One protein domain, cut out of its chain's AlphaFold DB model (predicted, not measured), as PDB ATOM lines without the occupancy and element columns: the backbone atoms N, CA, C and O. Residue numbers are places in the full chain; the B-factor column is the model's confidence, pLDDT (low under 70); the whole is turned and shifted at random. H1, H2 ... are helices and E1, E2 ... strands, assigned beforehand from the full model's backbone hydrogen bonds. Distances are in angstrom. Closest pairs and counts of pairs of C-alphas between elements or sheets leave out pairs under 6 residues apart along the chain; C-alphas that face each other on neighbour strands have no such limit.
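This is residues 1 to 133 of the 133 residues of an uncharacterized protein of Gammaproteobacteria bacterium TMED95 (UniProt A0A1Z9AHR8). A strongly twisted wall of three strands, E1, E2 and E3, has the long helix H1 crossing one face, while H2 packs on E3 and H3 lies by the end of the sheet where E2 ends. Two long links, residues 17 to 32 and 61 to 86, loop round the outside. The printed part has 133 residues, with H1, E1, E2, E3, H2 and H3 along the chain. The sheet runs E1, E2, E3, antiparallel throughout, and the class is mixed, helices and strands. The whole is compact, with a radius of gyration of the C-alphas of 14.2 A and spans of 41 by 30 by 25 A.

E2, residues 48 to 60, spans 29.2 A and bends by 94 degrees at residue 51. E1, residues 33 to 42, spans 25.8 A and bends by 52 degrees at residue 39; E3, residues 87 to 95, spans 25.6 A. H1, residues 2 to 16, spans 21.1 A from C-alpha 2 at (172.976, 157.596, 81.013). H2 is residues 106 to 111. H3, residues 117 to 130, spans 20.1 A and ends with C-alpha 130 at (156.985, 153.909, 85.122).

E1, E2 and E3 form a meander, each strand the antiparallel neighbour of the one before. N 36 and O 56 are 2.9 A apart in the hairpin E1 and E2, N 57 and O 90 2.8 A in the hairpin E2 and E3, both within hydrogen-bond range. H1, H2 and H3 on one face of the sheet make two layers, helices and sheet. H1 runs across the strands at a height over the sheet of 8.8 A. The closest C-alphas of E3 and H2, His 90 and Cys 109, are 5.8 A apart. H1, with residues 4 to 5 alone, and H3 only just touch, with 3 pairs of C-alphas within 8 A, closest Ile 4 and Ala 128 at 7.1 A. In H1, H2 and H3 every O i to N i+4 pair is within hydrogen-bond range.

The C-alphas farthest apart, Asp 45 and Glu 66, are 45.6 A apart. The printed part has no cut. The links H1 to E1 and E2 to E3 are long. Residues 17 to 20 have pLDDT under 70.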
ATOM      1  N   MET A   1     172.487 153.914  79.224       86.69
ATOM      2  CA  MET A   1     171.498 154.109  80.313       86.69
ATOM      3  C   MET A   1     171.511 155.550  80.803       86.69
ATOM      4  O   MET A   1     170.456 156.085  81.106       86.69
ATOM      5  N   GLU A   2     172.678 156.184  80.763       91.06
ATOM      6  CA  GLU A   2     172.976 157.596  81.013       91.06
ATOM      7  C   GLU A   2     171.940 158.536  80.396       91.06
ATOM      8  O   GLU A   2     171.302 159.273  81.127       91.06
ATOM      9  N   LYS A   3     171.628 158.394  79.100       93.62
ATOM     10  CA  LYS A   3     170.604 159.225  78.436       93.62
ATOM     11  C   LYS A   3     169.241 159.253  79.132       93.62
ATOM     12  O   LYS A   3     168.544 160.256  79.075       93.62
ATOM     13  N   ILE A   4     168.833 158.150  79.763       95.25
ATOM     14  CA  ILE A   4     167.576 158.104  80.524       95.25
ATOM     15  C   ILE A   4     167.713 158.937  81.807       95.25
ATOM     16  O   ILE A   4     166.788 159.656  82.174       95.25
ATOM     17  N   ILE A   5     168.865 158.844  82.473       95.69
ATOM     18  CA  ILE A   5     169.177 159.586  83.697       95.69
ATOM     19  C   ILE A   5     169.304 161.086  83.394       95.69
ATOM     20  O   ILE A   5     168.671 161.892  84.069       95.69
ATOM     21  N   GLU A   6     170.032 161.454  82.337       95.69
ATOM     22  CA  GLU A   6     170.148 162.824  81.815       95.69
ATOM     23  C   GLU A   6     168.761 163.437  81.568       95.69
ATOM     24  O   GLU A   6     168.459 164.550  81.995       95.69
ATOM     25  N   GLU A   7     167.851 162.679  80.955       94.75
ATOM     26  CA  GLU A   7     166.481 163.135  80.726       94.75
ATOM     27  C   GLU A   7     165.684 163.331  82.016       94.75
ATOM     28  O   GLU A   7     164.868 164.251  82.095       94.75
ATOM     29  N   TRP A   8     165.888 162.496  83.036       95.69
ATOM     30  CA  TRP A   8     165.273 162.717  84.345       95.69
ATOM     31  C   TRP A   8     165.786 163.991  85.007       95.69
ATOM     32  O   TRP A   8     164.983 164.713  85.605       95.69
ATOM     33  N   VAL A   9     167.074 164.302  84.859       94.75
ATOM     34  CA  VAL A   9     167.673 165.555  85.337       94.75
ATOM     35  C   VAL A   9     167.049 166.749  84.617       94.75
ATOM     36  O   VAL A   9     166.445 167.596  85.273       94.75
ATOM     37  N   LEU A  10     167.047 166.771  83.281       93.56
ATOM     38  CA  LEU A  10     166.455 167.865  82.494       93.56
ATOM     39  C   LEU A  10     164.963 168.083  82.800       93.56
ATOM     40  O   LEU A  10     164.485 169.217  82.924       93.56
ATOM     41  N   ARG A  11     164.196 166.998  82.963       93.19
ATOM     42  CA  ARG A  11     162.775 167.073  83.345       93.19
ATOM     43  C   ARG A  11     162.577 167.596  84.766       93.19
ATOM     44  O   ARG A  11     161.576 168.257  85.028       93.19
ATOM     45  N   SER A  12     163.501 167.292  85.671       93.00
ATOM     46  CA  SER A  12     163.456 167.763  87.055       93.00
ATOM     47  C   SER A  12     163.784 169.250  87.146       93.00
ATOM     48  O   SER A  12     163.042 169.989  87.791       93.00
ATOM     49  N   ILE A  13     164.806 169.701  86.412       89.88
ATOM     50  CA  ILE A  13     165.165 171.119  86.285       89.88
ATOM     51  C   ILE A  13     163.979 171.906  85.723       89.88
ATOM     52  O   ILE A  13     163.449 172.790  86.389       89.88
ATOM     53  N   SER A  14     163.472 171.519  84.548       87.44
ATOM     54  CA  SER A  14     162.391 172.256  83.869       87.44
ATOM     55  C   SER A  14     161.077 172.349  84.651       87.44
ATOM     56  O   SER A  14     160.232 173.180  84.321       87.44
ATOM     57  N   ARG A  15     160.863 171.489  85.655       82.12
ATOM     58  CA  ARG A  15     159.626 171.457  86.440       82.12
ATOM     59  C   ARG A  15     159.731 172.130  87.805       82.12
ATOM     60  O   ARG A  15     158.693 172.531  88.324       82.12
ATOM     61  N   ASN A  16     160.929 172.213  88.377       73.56
ATOM     62  CA  ASN A  16     161.125 172.671  89.755       73.56
ATOM     63  C   ASN A  16     162.020 173.911  89.882       73.56
ATOM     64  O   ASN A  16     162.073 174.485  90.963       73.56
ATOM     65  N   VAL A  17     162.715 174.321  88.819       65.50
ATOM     66  CA  VAL A  17     163.777 175.330  88.896       65.50
ATOM     67  C   VAL A  17     163.374 176.557  88.077       65.50
ATOM     68  O   VAL A  17     163.674 176.648  86.890       65.50
ATOM     69  N   ASP A  18     162.671 177.493  88.721       66.31
ATOM     70  CA  ASP A  18     162.607 178.891  88.255       66.31
ATOM     71  C   ASP A  18     163.861 179.669  88.719       66.31
ATOM     72  O   ASP A  18     164.346 180.542  88.004       66.31
ATOM     73  N   ASP A  19     164.407 179.288  89.885       68.81
ATOM     74  CA  ASP A  19     165.660 179.749  90.497       68.81
ATOM     75  C   ASP A  19     166.517 178.532  90.895       68.81
ATOM     76  O   ASP A  19     165.977 177.455  91.154       68.81
ATOM     77  N   LEU A  20     167.842 178.701  90.977       69.06
ATOM     78  CA  LEU A  20     168.777 177.640  91.378       69.06
ATOM     79  C   LEU A  20     168.473 177.111  92.795       69.06
ATOM     80  O   LEU A  20     168.399 177.917  93.728       69.06
ATOM     81  N   PRO A  21     168.333 175.785  92.982       77.69
ATOM     82  CA  PRO A  21     168.048 175.189  94.286       77.69
ATOM     83  C   PRO A  21     169.271 175.238  95.215       77.69
ATOM     84  O   PRO A  21     170.414 175.370  94.767       77.69
ATOM     85  N   GLU A  22     169.050 175.082  96.523       81.44
ATOM     86  CA  GLU A  22     170.162 174.934  97.465       81.44
ATOM     87  C   GLU A  22     170.929 173.626  97.199       81.44
ATOM     88  O   GLU A  22     170.350 172.595  96.840       81.44
ATOM     89  N   VAL A  23     172.248 173.636  97.418       83.50
ATOM     90  CA  VAL A  23     173.081 172.437  97.242       83.50
ATOM     91  C   VAL A  23     172.551 171.290  98.116       83.50
ATOM     92  O   VAL A  23     172.305 171.434  99.318       83.50
ATOM     93  N   GLY A  24     172.353 170.119  97.510       81.88
ATOM     94  CA  GLY A  24     171.828 168.932  98.190       81.88
ATOM     95  C   GLY A  24     170.302 168.903  98.395       81.88
ATOM     96  O   GLY A  24     169.793 167.949  99.016       81.88
ATOM     97  N   GLU A  25     169.561 169.913  97.929       86.50
ATOM     98  CA  GLU A  25     168.095 169.901  97.847       86.50
ATOM     99  C   GLU A  25     167.622 168.919  96.769       86.50
ATOM    100  O   GLU A  25     168.206 168.832  95.694       86.50
ATOM    101  N   ASN A  26     166.591 168.125  97.073       91.44
ATOM    102  CA  ASN A  26     166.071 167.144  96.125       91.44
ATOM    103  C   ASN A  26     165.070 167.802  95.170       91.44
ATOM    104  O   ASN A  26     163.965 168.145  95.586       91.44
ATOM    105  N   ILE A  27     165.431 167.903  93.896       92.69
ATOM    106  CA  ILE A  27     164.569 168.429  92.828       92.69
ATOM    107  C   ILE A  27     163.924 167.327  91.980       92.69
ATOM    108  O   ILE A  27     163.257 167.626  90.990       92.69
ATOM    109  N   SER A  28     164.140 166.053  92.320       93.62
ATOM    110  CA  SER A  28     163.648 164.930  91.523       93.62
ATOM    111  C   SER A  28     162.124 164.941  91.393       93.62
ATOM    112  O   SER A  28     161.395 164.998  92.382       93.62
ATOM    113  N   ILE A  29     161.628 164.793  90.163       93.56
ATOM    114  CA  ILE A  29     160.202 164.522  89.899       93.56
ATOM    115  C   ILE A  29     159.837 163.036  90.065       93.56
ATOM    116  O   ILE A  29     158.657 162.686  90.020       93.56
ATOM    117  N   ILE A  30     160.840 162.167  90.216       95.00
ATOM    118  CA  ILE A  30     160.692 160.723  90.418       95.00
ATOM    119  C   ILE A  30     160.950 160.433  91.903       95.00
ATOM    120  O   ILE A  30     162.080 160.613  92.358       95.00
ATOM    121  N   PRO A  31     159.942 159.990  92.676       94.88
ATOM    122  CA  PRO A  31     160.074 159.827  94.122       94.88
ATOM    123  C   PRO A  31     161.066 158.728  94.528       94.88
ATOM    124  O   PRO A  31     161.577 158.754  95.646       94.88
ATOM    125  N   GLU A  32     161.347 157.763  93.650       97.19
ATOM    126  CA  GLU A  32     162.257 156.652  93.927       97.19
ATOM    127  C   GLU A  32     163.742 156.994  93.777       97.19
ATOM    128  O   GLU A  32     164.577 156.171  94.144       97.19
ATOM    129  N   ILE A  33     164.092 158.166  93.247       96.31
ATOM    130  CA  ILE A  33     165.480 158.634  93.127       96.31
ATOM    131  C   ILE A  33     165.614 160.027  93.732       96.31
ATOM    132  O   ILE A  33     164.632 160.757  93.889       96.31
ATOM    133  N   LYS A  34     166.847 160.418  94.040       95.19
ATOM    134  CA  LYS A  34     167.160 161.793  94.421       95.19
ATOM    135  C   LYS A  34     168.034 162.429  93.356       95.19
ATOM    136  O   LYS A  34     169.030 161.849  92.946       95.19
ATOM    137  N   ILE A  35     167.658 163.630  92.939       94.88
ATOM    138  CA  ILE A  35     168.445 164.477  92.046       94.88
ATOM    139  C   ILE A  35     168.688 165.754  92.823       94.88
ATOM    140  O   ILE A  35     167.725 166.397  93.240       94.88
ATOM    141  N   ALA A  36     169.948 166.086  93.068       92.38
ATOM    142  CA  ALA A  36     170.312 167.260  93.838       92.38
ATOM    143  C   ALA A  36     171.329 168.111  93.095       92.38
ATOM    144  O   ALA A  36     172.242 167.572  92.478       92.38
ATOM    145  N   PHE A  37     171.174 169.430  93.176       90.56
ATOM    146  CA  PHE A  37     172.197 170.350  92.695       90.56
ATOM    147  C   PHE A  37     173.452 170.209  93.557       90.56
ATOM    148  O   PHE A  37     173.361 170.167  94.788       90.56
ATOM    149  N   ASP A  38     174.596 170.086  92.896       89.00
ATOM    150  CA  ASP A  38     175.904 169.828  93.501       89.00
ATOM    151  C   ASP A  38     176.865 171.019  93.343       89.00
ATOM    152  O   ASP A  38     177.949 171.026  93.913       89.00
ATOM    153  N   GLY A  39     176.442 172.063  92.624       88.38
ATOM    154  CA  GLY A  39     177.238 173.258  92.362       88.38
ATOM    155  C   GLY A  39     177.543 173.420  90.880       88.38
ATOM    156  O   GLY A  39     176.813 172.926  90.018       88.38
ATOM    157  N   TYR A  40     178.623 174.131  90.591       88.06
ATOM    158  CA  TYR A  40     179.091 174.380  89.234       88.06
ATOM    159  C   TYR A  40     180.354 173.587  88.958       88.06
ATOM    160  O   TYR A  40     181.114 173.273  89.876       88.06
ATOM    161  N   GLN A  41     180.582 173.264  87.692       83.00
ATOM    162  CA  GLN A  41     181.871 172.736  87.285       83.00
ATOM    163  C   GLN A  41     182.947 173.816  87.469       83.00
ATOM    164  O   GLN A  41     182.702 174.990  87.215       83.00
ATOM    165  N   GLU A  42     184.138 173.424  87.909       84.62
ATOM    166  CA  GLU A  42     185.304 174.308  87.913       84.62
ATOM    167  C   GLU A  42     186.037 174.201  86.568       84.62
ATOM    168  O   GLU A  42     186.200 173.103  86.021       84.62
ATOM    169  N   ASP A  43     186.483 175.336  86.034       79.62
ATOM    170  CA  ASP A  43     187.420 175.375  84.916       79.62
ATOM    171  C   ASP A  43     188.838 174.943  85.344       79.62
ATOM    172  O   ASP A  43     189.115 174.659  86.512       79.62
ATOM    173  N   ASP A  44     189.772 174.887  84.389       80.06
ATOM    174  CA  ASP A  44     191.158 174.465  84.643       80.06
ATOM    175  C   ASP A  44     191.909 175.370  85.648       80.06
ATOM    176  O   ASP A  44     192.935 174.959  86.203       80.06
ATOM    177  N   ASP A  45     191.417 176.589  85.891       84.19
ATOM    178  CA  ASP A  45     191.969 177.550  86.849       84.19
ATOM    179  C   ASP A  45     191.279 177.465  88.232       84.19
ATOM    180  O   ASP A  45     191.657 178.193  89.160       84.19
ATOM    181  N   GLY A  46     190.313 176.552  88.404       79.44
ATOM    182  CA  GLY A  46     189.547 176.361  89.638       79.44
ATOM    183  C   GLY A  46     188.452 177.409  89.843       79.44
ATOM    184  O   GLY A  46     188.071 177.688  90.982       79.44
ATOM    185  N   ILE A  47     187.999 178.063  88.771       84.19
ATOM    186  CA  ILE A  47     186.917 179.049  88.800       84.19
ATOM    187  C   ILE A  47     185.624 178.361  88.371       84.19
ATOM    188  O   ILE A  47     185.581 177.681  87.352       84.19
ATOM    189  N   GLU A  48     184.555 178.555  89.141       84.56
ATOM    190  CA  GLU A  48     183.227 178.036  88.809       84.56
ATOM    191  C   GLU A  48     182.732 178.574  87.453       84.56
ATOM    192  O   GLU A  48     182.571 179.787  87.266       84.56
ATOM    193  N   ASP A  49     182.432 177.663  86.528       82.81
ATOM    194  CA  ASP A  49     181.723 177.948  85.290       82.81
ATOM    195  C   ASP A  49     180.212 177.908  85.544       82.81
ATOM    196  O   ASP A  49     179.575 176.855  85.609       82.81
ATOM    197  N   LEU A  50     179.616 179.097  85.665       84.31
ATOM    198  CA  LEU A  50     178.181 179.254  85.913       84.31
ATOM    199  C   LEU A  50     177.295 178.711  84.777       84.31
ATOM    200  O   LEU A  50     176.084 178.566  84.973       84.31
ATOM    201  N   ASN A  51     177.872 178.426  83.606       85.44
ATOM    202  CA  ASN A  51     177.165 177.793  82.499       85.44
ATOM    203  C   ASN A  51     177.091 176.266  82.628       85.44
ATOM    204  O   ASN A  51     176.242 175.676  81.966       85.44
ATOM    205  N   GLU A  52     177.907 175.632  83.470       88.88
ATOM    206  CA  GLU A  52     177.965 174.173  83.621       88.88
ATOM    207  C   GLU A  52     177.484 173.761  85.018       88.88
ATOM    208  O   GLU A  52     178.221 173.770  86.008       88.88
ATOM    209  N   GLN A  53     176.200 173.409  85.114       91.56
ATOM    210  CA  GLN A  53     175.559 173.037  86.377       91.56
ATOM    211  C   GLN A  53     175.733 171.547  86.665       91.56
ATOM    212  O   GLN A  53     175.376 170.705  85.843       91.56
ATOM    213  N   SER A  54     176.213 171.210  87.861       92.50
ATOM    214  CA  SER A  54     176.401 169.832  88.314       92.50
ATOM    215  C   SER A  54     175.207 169.336  89.125       92.50
ATOM    216  O   SER A  54     174.744 169.994  90.062       92.50
ATOM    217  N   PHE A  55     174.726 168.137  88.793       93.62
ATOM    218  CA  PHE A  55     173.673 167.443  89.527       93.62
ATOM    219  C   PHE A  55     174.129 166.051  89.959       93.62
ATOM    220  O   PHE A  55     174.518 165.224  89.136       93.62
ATOM    221  N   ALA A  56     173.996 165.763  91.250       94.56
ATOM    222  CA  ALA A  56     174.193 164.439  91.816       94.56
ATOM    223  C   ALA A  56     172.884 163.635  91.752       94.56
ATOM    224  O   ALA A  56     171.873 163.999  92.369       94.56
ATOM    225  N   VAL A  57     172.903 162.524  91.014       96.31
ATOM    226  CA  VAL A  57     171.782 161.592  90.855       96.31
ATOM    227  C   VAL A  57     172.043 160.342  91.685       96.31
ATOM    228  O   VAL A  57     172.925 159.540  91.379       96.31
ATOM    229  N   TYR A  58     171.237 160.153  92.723       96.56
ATOM    230  CA  TYR A  58     171.326 159.014  93.621       96.56
ATOM    231  C   TYR A  58     170.292 157.954  93.250       96.56
ATOM    232  O   TYR A  58     169.085 158.228  93.213       96.56
ATOM    233  N   ILE A  59     170.760 156.727  93.017       96.75
ATOM    234  CA  ILE A  59     169.914 155.575  92.684       96.75
ATOM    235  C   ILE A  59     170.124 154.501  93.745       96.75
ATOM    236  O   ILE A  59     171.174 153.865  93.800       96.75
ATOM    237  N   HIS A  60     169.111 154.297  94.586       97.00
ATOM    238  CA  HIS A  60     169.149 153.337  95.681       97.00
ATOM    239  C   HIS A  60     168.834 151.923  95.174       97.00
ATOM    240  O   HIS A  60     168.024 151.722  94.269       97.00
ATOM    241  N   LYS A  61     169.405 150.901  95.810       96.50
ATOM    242  CA  LYS A  61     169.224 149.476  95.478       96.50
ATOM    243  C   LYS A  61     167.762 149.008  95.476       96.50
ATOM    244  O   LYS A  61     167.443 148.021  94.815       96.50
ATOM    245  N   CYS A  62     166.894 149.720  96.202       96.75
ATOM    246  CA  CYS A  62     165.444 149.492  96.301       96.75
ATOM    247  C   CYS A  62     164.599 150.458  95.451       96.75
ATOM    248  O   CYS A  62     163.376 150.380  95.493       96.75
ATOM    249  N   SER A  63     165.198 151.349  94.654       96.81
ATOM    250  CA  SER A  63     164.447 152.293  93.809       96.81
ATOM    251  C   SER A  63     163.536 151.601  92.785       96.81
ATOM    252  O   SER A  63     162.590 152.197  92.287       96.81
ATOM    253  N   GLY A  64     163.785 150.326  92.474       94.69
ATOM    254  CA  GLY A  64     162.910 149.516  91.626       94.69
ATOM    255  C   GLY A  64     161.668 148.957  92.331       94.69
ATOM    256  O   GLY A  64     160.819 148.377  91.655       94.69
ATOM    257  N   ASP A  65     161.527 149.100  93.647       96.12
ATOM    258  CA  ASP A  65     160.401 148.539  94.400       96.12
ATOM    259  C   ASP A  65     159.140 149.411  94.255       96.12
ATOM    260  O   ASP A  65     159.203 150.595  93.917       96.12
ATOM    261  N   GLU A  66     157.959 148.819  94.443       90.75
ATOM    262  CA  GLU A  66     156.701 149.577  94.438       90.75
ATOM    263  C   GLU A  66     156.571 150.414  95.717       90.75
ATOM    264  O   GLU A  66     156.796 149.913  96.818       90.75
ATOM    265  N   ASN A  67     156.139 151.672  95.583       90.56
ATOM    266  CA  ASN A  67     155.968 152.627  96.690       90.56
ATOM    267  C   ASN A  67     157.255 152.945  97.473       90.56
ATOM    268  O   ASN A  67     157.174 153.461  98.590       90.56
ATOM    269  N   PHE A  68     158.430 152.649  96.913       95.44
ATOM    270  CA  PHE A  68     159.679 153.141  97.472       95.44
ATOM    271  C   PHE A  68     159.685 154.675  97.413       95.44
ATOM    272  O   PHE A  68     159.275 155.276  96.426       95.44
ATOM    273  N   ILE A  69     160.129 155.308  98.491       92.50
ATOM    274  CA  ILE A  69     160.384 156.745  98.533       92.50
ATOM    275  C   ILE A  69     161.847 156.875  98.904       92.50
ATOM    276  O   ILE A  69     162.280 156.279  99.894       92.50
ATOM    277  N   PHE A  70     162.599 157.621  98.098       94.31
ATOM    278  CA  PHE A  70     164.021 157.791  98.327       94.31
ATOM    279  C   PHE A  70     164.251 158.381  99.731       94.31
ATOM    280  O   PHE A  70     163.674 159.424 100.058       94.31
ATOM    281  N   PRO A  71     165.044 157.720 100.593       92.25
ATOM    282  CA  PRO A  71     165.244 158.176 101.958       92.25
ATOM    283  C   PRO A  71     166.091 159.448 101.976       92.25
ATOM    284  O   PRO A  71     167.097 159.541 101.273       92.25
ATOM    285  N   GLU A  72     165.744 160.399 102.844       90.19
ATOM    286  CA  GLU A  72     166.577 161.588 103.031       90.19
ATOM    287  C   GLU A  72     168.020 161.210 103.385       90.19
ATOM    288  O   GLU A  72     168.283 160.234 104.097       90.19
ATOM    289  N   HIS A  73     168.957 161.986 102.845       89.69
ATOM    290  CA  HIS A  73     170.365 161.853 103.188       89.69
ATOM    291  C   HIS A  73     170.646 162.519 104.525       89.69
ATOM    292  O   HIS A  73     170.081 163.569 104.844       89.69
ATOM    293  N   GLU A  74     171.601 161.961 105.262       86.81
ATOM    294  CA  GLU A  74     172.272 162.734 106.293       86.81
ATOM    295  C   GLU A  74     173.054 163.873 105.620       86.81
ATOM    296  O   GLU A  74     173.742 163.673 104.614       86.81
ATOM    297  N   LYS A  75     172.905 165.088 106.147       82.25
ATOM    298  CA  LYS A  75     173.601 166.282 105.665       82.25
ATOM    299  C   LYS A  75     174.550 166.767 106.750       82.25
ATOM    300  O   LYS A  75     174.163 166.904 107.910       82.25
ATOM    301  N   THR A  76     175.780 167.072 106.362       80.12
ATOM    302  CA  THR A  76     176.688 167.894 107.165       80.12
ATOM    303  C   THR A  76     176.557 169.356 106.740       80.12
ATOM    304  O   THR A  76     175.869 169.668 105.773       80.12
ATOM    305  N   ALA A  77     177.243 170.270 107.432       76.06
ATOM    306  CA  ALA A  77     177.287 171.676 107.026       76.06
ATOM    307  C   ALA A  77     177.954 171.910 105.651       76.06
ATOM    308  O   ALA A  77     177.871 173.017 105.135       76.06
ATOM    309  N   TRP A  78     178.622 170.897 105.086       70.75
ATOM    310  CA  TRP A  78     179.463 171.031 103.892       70.75
ATOM    311  C   TRP A  78     179.104 170.058 102.769       70.75
ATOM    312  O   TRP A  78     179.538 170.262 101.645       70.75
ATOM    313  N   ALA A  79     178.374 168.980 103.069       72.50
ATOM    314  CA  ALA A  79     178.162 167.893 102.120       72.50
ATOM    315  C   ALA A  79     176.990 166.984 102.500       72.50
ATOM    316  O   ALA A  79     176.653 166.811 103.679       72.50
ATOM    317  N   VAL A  80     176.433 166.341 101.477       82.25
ATOM    318  CA  VAL A  80     175.521 165.201 101.586       82.25
ATOM    319  C   VAL A  80     176.344 163.936 101.848       82.25
ATOM    320  O   VAL A  80     177.353 163.706 101.186       82.25
ATOM    321  N   ILE A  81     175.940 163.116 102.819       85.56
ATOM    322  CA  ILE A  81     176.628 161.856 103.119       85.56
ATOM    323  C   ILE A  81     176.100 160.761 102.188       85.56
ATOM    324  O   ILE A  81     174.946 160.345 102.303       85.56
ATOM    325  N   HIS A  82     176.965 160.301 101.287       85.25
ATOM    326  CA  HIS A  82     176.684 159.214 100.352       85.25
ATOM    327  C   HIS A  82     176.712 157.834 101.037       85.25
ATOM    328  O   HIS A  82     177.484 157.611 101.975       85.25
ATOM    329  N   ARG A  83     175.889 156.893 100.551       93.38
ATOM    330  CA  ARG A  83     175.777 155.510 101.049       93.38
ATOM    331  C   ARG A  83     176.155 154.466  99.975       93.38
ATOM    332  O   ARG A  83     175.260 153.798  99.462       93.38
ATOM    333  N   PRO A  84     177.452 154.224  99.693       93.00
ATOM    334  CA  PRO A  84     177.896 153.299  98.632       93.00
ATOM    335  C   PRO A  84     177.365 151.859  98.749       93.00
ATOM    336  O   PRO A  84     177.203 151.159  97.755       93.00
ATOM    337  N   ALA A  85     177.060 151.411  99.972       94.88
ATOM    338  CA  ALA A  85     176.481 150.090 100.236       94.88
ATOM    339  C   ALA A  85     174.991 149.970  99.852       94.88
ATOM    340  O   ALA A  85     174.375 148.897  99.927       94.88
ATOM    341  N   GLU A  86     174.352 151.094  99.541       96.06
ATOM    342  CA  GLU A  86     172.909 151.187  99.346       96.06
ATOM    343  C   GLU A  86     172.519 151.895  98.058       96.06
ATOM    344  O   GLU A  86     171.436 151.625  97.543       96.06
ATOM    345  N   GLU A  87     173.370 152.760  97.522       95.94
ATOM    346  CA  GLU A  87     173.074 153.568  96.349       95.94
ATOM    347  C   GLU A  87     174.343 153.860  95.541       95.94
ATOM    348  O   GLU A  87     175.452 153.833  96.072       95.94
ATOM    349  N   ILE A  88     174.159 154.201  94.270       96.12
ATOM    350  CA  ILE A  88     175.192 154.868  93.472       96.12
ATOM    351  C   ILE A  88     174.948 156.375  93.459       96.12
ATOM    352  O   ILE A  88     173.800 156.811  93.565       96.12
ATOM    353  N   CYS A  89     176.015 157.151  93.277       95.56
ATOM    354  CA  CYS A  89     175.954 158.575  92.970       95.56
ATOM    355  C   CYS A  89     176.516 158.798  91.564       95.56
ATOM    356  O   CYS A  89     177.691 158.545  91.319       95.56
ATOM    357  N   HIS A  90     175.671 159.248  90.640       96.06
ATOM    358  CA  HIS A  90     176.051 159.549  89.265       96.06
ATOM    359  C   HIS A  90     175.924 161.047  89.009       96.06
ATOM    360  O   HIS A  90     174.860 161.624  89.234       96.06
ATOM    361  N   PHE A  91     177.000 161.671  88.542       94.56
ATOM    362  CA  PHE A  91     177.008 163.097  88.239       94.56
ATOM    363  C   PHE A  91     176.528 163.350  86.815       94.56
ATOM    364  O   PHE A  91     176.950 162.671  85.881       94.56
ATOM    365  N   VAL A  92     175.657 164.343  86.663       95.50
ATOM    366  CA  VAL A  92     175.210 164.859  85.370       95.50
ATOM    367  C   VAL A  92     175.502 166.350  85.339       95.50
ATOM    368  O   VAL A  92     174.937 167.113  86.124       95.50
ATOM    369  N   TRP A  93     176.378 166.754  84.429       94.56
ATOM    370  CA  TRP A  93     176.671 168.145  84.119       94.56
ATOM    371  C   TRP A  93     175.752 168.608  82.998       94.56
ATOM    372  O   TRP A  93     175.623 167.925  81.980       94.56
ATOM    373  N   VAL A  94     175.084 169.736  83.209       93.56
ATOM    374  CA  VAL A  94     174.120 170.314  82.278       93.56
ATOM    375  C   VAL A  94     174.596 171.697  81.870       93.56
ATOM    376  O   VAL A  94     174.665 172.608  82.698       93.56
ATOM    377  N   SER A  95     174.833 171.856  80.571       92.38
ATOM    378  CA  SER A  95     175.172 173.145  79.990       92.38
ATOM    379  C   SER A  95     173.915 174.000  79.854       92.38
ATOM    380  O   SER A  95     172.965 173.634  79.154       92.38
ATOM    381  N   VAL A  96     173.887 175.158  80.511       85.88
ATOM    382  CA  VAL A  96     172.732 176.071  80.524       85.88
ATOM    383  C   VAL A  96     172.447 176.636  79.131       85.88
ATOM    384  O   VAL A  96     171.290 176.857  78.775       85.88
ATOM    385  N   GLU A  97     173.486 176.863  78.323       85.19
ATOM    386  CA  GLU A  97     173.340 177.471  76.997       85.19
ATOM    387  C   GLU A  97     172.779 176.498  75.955       85.19
ATOM    388  O   GLU A  97     171.916 176.870  75.154       85.19
ATOM    389  N   SER A  98     173.276 175.259  75.937       88.00
ATOM    390  CA  SER A  98     172.935 174.268  74.909       88.00
ATOM    391  C   SER A  98     171.890 173.248  75.369       88.00
ATOM    392  O   SER A  98     171.234 172.625  74.530       88.00
ATOM    393  N   GLY A  99     171.710 173.074  76.682       86.94
ATOM    394  CA  GLY A  99     170.932 171.983  77.270       86.94
ATOM    395  C   GLY A  99     171.586 170.609  77.097       86.94
ATOM    396  O   GLY A  99     170.931 169.587  77.317       86.94
ATOM    397  N   GLU A 100     172.846 170.563  76.657       92.19
ATOM    398  CA  GLU A 100     173.598 169.321  76.524       92.19
ATOM    399  C   GLU A 100     173.982 168.781  77.900       92.19
ATOM    400  O   GLU A 100     174.282 169.536  78.825       92.19
ATOM    401  N   CYS A 101     173.939 167.456  78.029       94.25
ATOM    402  CA  CYS A 101     174.326 166.756  79.243       94.25
ATOM    403  C   CYS A 101     175.641 166.009  79.020       94.25
ATOM    404  O   CYS A 101     175.875 165.447  77.945       94.25
ATOM    405  N   SER A 102     176.478 165.971  80.049       93.75
ATOM    406  CA  SER A 102     177.698 165.168  80.089       93.75
ATOM    407  C   SER A 102     177.958 164.647  81.505       93.75
ATOM    408  O   SER A 102     177.256 165.009  82.446       93.75
ATOM    409  N   GLY A 103     178.921 163.743  81.665       92.12
ATOM    410  CA  GLY A 103     179.235 163.154  82.963       92.12
ATOM    411  C   GLY A 103     180.190 161.964  82.859       92.12
ATOM    412  O   GLY A 103     180.536 161.544  81.745       92.12
ATOM    413  N   PRO A 104     180.633 161.413  84.004       93.12
ATOM    414  CA  PRO A 104     181.370 160.151  84.048       93.12
ATOM    415  C   PRO A 104     180.541 159.002  83.460       93.12
ATOM    416  O   PRO A 104     179.316 159.088  83.378       93.12
ATOM    417  N   ALA A 105     181.177 157.893  83.078       94.50
ATOM    418  CA  ALA A 105     180.411 156.719  82.668       94.50
ATOM    419  C   ALA A 105     179.626 156.161  83.868       94.50
ATOM    420  O   ALA A 105     180.099 156.188  85.007       94.50
ATOM    421  N   LEU A 106     178.430 155.613  83.620       93.69
ATOM    422  CA  LEU A 106     177.637 155.021  84.700       93.69
ATOM    423  C   LEU A 106     178.391 153.867  85.379       93.69
ATOM    424  O   LEU A 106     178.337 153.735  86.596       93.69
ATOM    425  N   GLU A 107     179.131 153.077  84.598       93.88
ATOM    426  CA  GLU A 107     179.955 151.968  85.092       93.88
ATOM    427  C   GLU A 107     181.025 152.433  86.091       93.88
ATOM    428  O   GLU A 107     181.221 151.782  87.113       93.88
ATOM    429  N   ASP A 108     181.653 153.591  85.855       94.31
ATOM    430  CA  ASP A 108     182.649 154.148  86.779       94.31
ATOM    431  C   ASP A 108     181.993 154.469  88.131       94.31
ATOM    432  O   ASP A 108     182.513 154.114  89.184       94.31
ATOM    433  N   CYS A 109     180.789 155.049  88.111       92.88
ATOM    434  CA  CYS A 109     180.035 155.373  89.327       92.88
ATOM    435  C   CYS A 109     179.581 154.117  90.088       92.88
ATOM    436  O   CYS A 109     179.513 154.117  91.315       92.88
ATOM    437  N   ILE A 110     179.254 153.044  89.364       93.50
ATOM    438  CA  ILE A 110     178.884 151.751  89.951       93.50
ATOM    439  C   ILE A 110     180.104 151.096  90.598       93.50
ATOM    440  O   ILE A 110     179.977 150.540  91.687       93.50
ATOM    441  N   SER A 111     181.282 151.218  89.979       93.44
ATOM    442  CA  SER A 111     182.532 150.649  90.494       93.44
ATOM    443  C   SER A 111     182.978 151.232  91.845       93.44
ATOM    444  O   SER A 111     183.710 150.575  92.582       93.44
ATOM    445  N   GLU A 112     182.478 152.420  92.195       92.56
ATOM    446  CA  GLU A 112     182.686 153.088  93.488       92.56
ATOM    447  C   GLU A 112     181.629 152.701  94.550       92.56
ATOM    448  O   GLU A 112     181.595 153.269  95.644       92.56
ATOM    449  N   SER A 113     180.749 151.738  94.246       94.00
ATOM    450  CA  SER A 113     179.669 151.261  95.122       94.00
ATOM    451  C   SER A 113     179.741 149.751  95.372       94.00
ATOM    452  O   SER A 113     180.426 149.023  94.658       94.00
ATOM    453  N   ASP A 114     178.969 149.253  96.346       95.25
ATOM    454  CA  ASP A 114     178.804 147.805  96.569       95.25
ATOM    455  C   ASP A 114     177.681 147.198  95.691       95.25
ATOM    456  O   ASP A 114     177.219 146.080  95.944       95.25
ATOM    457  N   LEU A 115     177.170 147.948  94.706       94.69
ATOM    458  CA  LEU A 115     176.065 147.532  93.843       94.69
ATOM    459  C   LEU A 115     176.566 146.987  92.502       94.69
ATOM    460  O   LEU A 115     177.574 147.415  91.957       94.69
ATOM    461  N   GLU A 116     175.809 146.049  91.940       95.19
ATOM    462  CA  GLU A 116     176.145 145.394  90.672       95.19
ATOM    463  C   GLU A 116     175.523 146.126  89.474       95.19
ATOM    464  O   GLU A 116     174.351 146.526  89.527       95.19
ATOM    465  N   SER A 117     176.229 146.193  88.339       95.12
ATOM    466  CA  SER A 117     175.733 146.899  87.145       95.12
ATOM    467  C   SER A 117     174.376 146.387  86.667       95.12
ATOM    468  O   SER A 117     173.456 147.168  86.419       95.12
ATOM    469  N   ALA A 118     174.178 145.066  86.667       95.62
ATOM    470  CA  ALA A 118     172.901 144.454  86.297       95.62
ATOM    471  C   ALA A 118     171.735 144.867  87.219       95.62
ATOM    472  O   ALA A 118     170.579 144.918  86.784       95.62
ATOM    473  N   GLN A 119     172.011 145.157  88.496       95.88
ATOM    474  CA  GLN A 119     170.998 145.634  89.432       95.88
ATOM    475  C   GLN A 119     170.578 147.068  89.097       95.88
ATOM    476  O   GLN A 119     169.378 147.341  89.012       95.88
ATOM    477  N   ILE A 120     171.541 147.958  88.855       96.69
ATOM    478  CA  ILE A 120     171.277 149.353  88.483       96.69
ATOM    479  C   ILE A 120     170.555 149.439  87.137       96.69
ATOM    480  O   ILE A 120     169.540 150.129  87.027       96.69
ATOM    481  N   GLU A 121     170.991 148.679  86.131       95.94
ATOM    482  CA  GLU A 121     170.329 148.634  84.824       95.94
ATOM    483  C   GLU A 121     168.861 148.211  84.935       95.94
ATOM    484  O   GLU A 121     167.971 148.808  84.312       95.94
ATOM    485  N   LYS A 122     168.584 147.200  85.764       96.94
ATOM    486  CA  LYS A 122     167.220 146.742  86.030       96.94
ATOM    487  C   LYS A 122     166.383 147.844  86.680       96.94
ATOM    488  O   LYS A 122     165.253 148.065  86.246       96.94
ATOM    489  N   ILE A 123     166.919 148.530  87.690       97.38
ATOM    490  CA  ILE A 123     166.237 149.635  88.381       97.38
ATOM    491  C   ILE A 123     165.909 150.758  87.397       97.38
ATOM    492  O   ILE A 123     164.754 151.168  87.299       97.38
ATOM    493  N   VAL A 124     166.891 151.204  86.613       96.56
ATOM    494  CA  VAL A 124     166.697 152.288  85.645       96.56
ATOM    495  C   VAL A 124     165.662 151.898  84.588       96.56
ATOM    496  O   VAL A 124     164.803 152.705  84.247       96.56
ATOM    497  N   THR A 125     165.668 150.646  84.122       96.88
ATOM    498  CA  THR A 125     164.662 150.141  83.171       96.88
ATOM    499  C   THR A 125     163.253 150.147  83.768       96.88
ATOM    500  O   THR A 125     162.298 150.565  83.108       96.88
ATOM    501  N   ILE A 126     163.109 149.710  85.023       96.75
ATOM    502  CA  ILE A 126     161.830 149.740  85.744       96.75
ATOM    503  C   ILE A 126     161.324 151.180  85.841       96.75
ATOM    504  O   ILE A 126     160.192 151.456  85.443       96.75
ATOM    505  N   LEU A 127     162.162 152.107  86.303       96.31
ATOM    506  CA  LEU A 127     161.783 153.511  86.450       96.31
ATOM    507  C   LEU A 127     161.465 154.166  85.104       96.31
ATOM    508  O   LEU A 127     160.468 154.874  85.000       96.31
ATOM    509  N   ALA A 128     162.219 153.865  84.047       95.56
ATOM    510  CA  ALA A 128     161.949 154.377  82.704       95.56
ATOM    511  C   ALA A 128     160.578 153.929  82.178       95.56
ATOM    512  O   ALA A 128     159.893 154.688  81.493       95.56
ATOM    513  N   SER A 129     160.153 152.709  82.524       96.00
ATOM    514  CA  SER A 129     158.823 152.205  82.171       96.00
ATOM    515  C   SER A 129     157.694 152.864  82.975       96.00
ATOM    516  O   SER A 129     156.606 153.067  82.437       96.00
ATOM    517  N   ARG A 130     157.949 153.222  84.242       94.75
ATOM    518  CA  ARG A 130     156.985 153.909  85.122       94.75
ATOM    519  C   ARG A 130     156.837 155.389  84.781       94.75
ATOM    520  O   ARG A 130     155.732 155.919  84.840       94.75
ATOM    521  N   TYR A 131     157.941 156.031  84.408       93.56
ATOM    522  CA  TYR A 131     158.046 157.467  84.163       93.56
ATOM    523  C   TYR A 131     158.510 157.747  82.726       93.56
ATOM    524  O   TYR A 131     159.600 158.301  82.532       93.56
ATOM    525  N   PRO A 132     157.700 157.395  81.707       87.38
ATOM    526  CA  PRO A 132     158.045 157.667  80.316       87.38
ATOM    527  C   PRO A 132     158.221 159.175  80.072       87.38
ATOM    528  O   PRO A 132     157.775 160.006  80.877       87.38
ATOM    529  N   LYS A 133     158.918 159.509  78.980       76.69
ATOM    530  CA  LYS A 133     159.183 160.892  78.561       76.69
ATOM    531  C   LYS A 133     157.893 161.665  78.318       76.69
ATOM    532  O   LYS A 133     156.996 161.101  77.650       76.69
TER     533      LYS A 133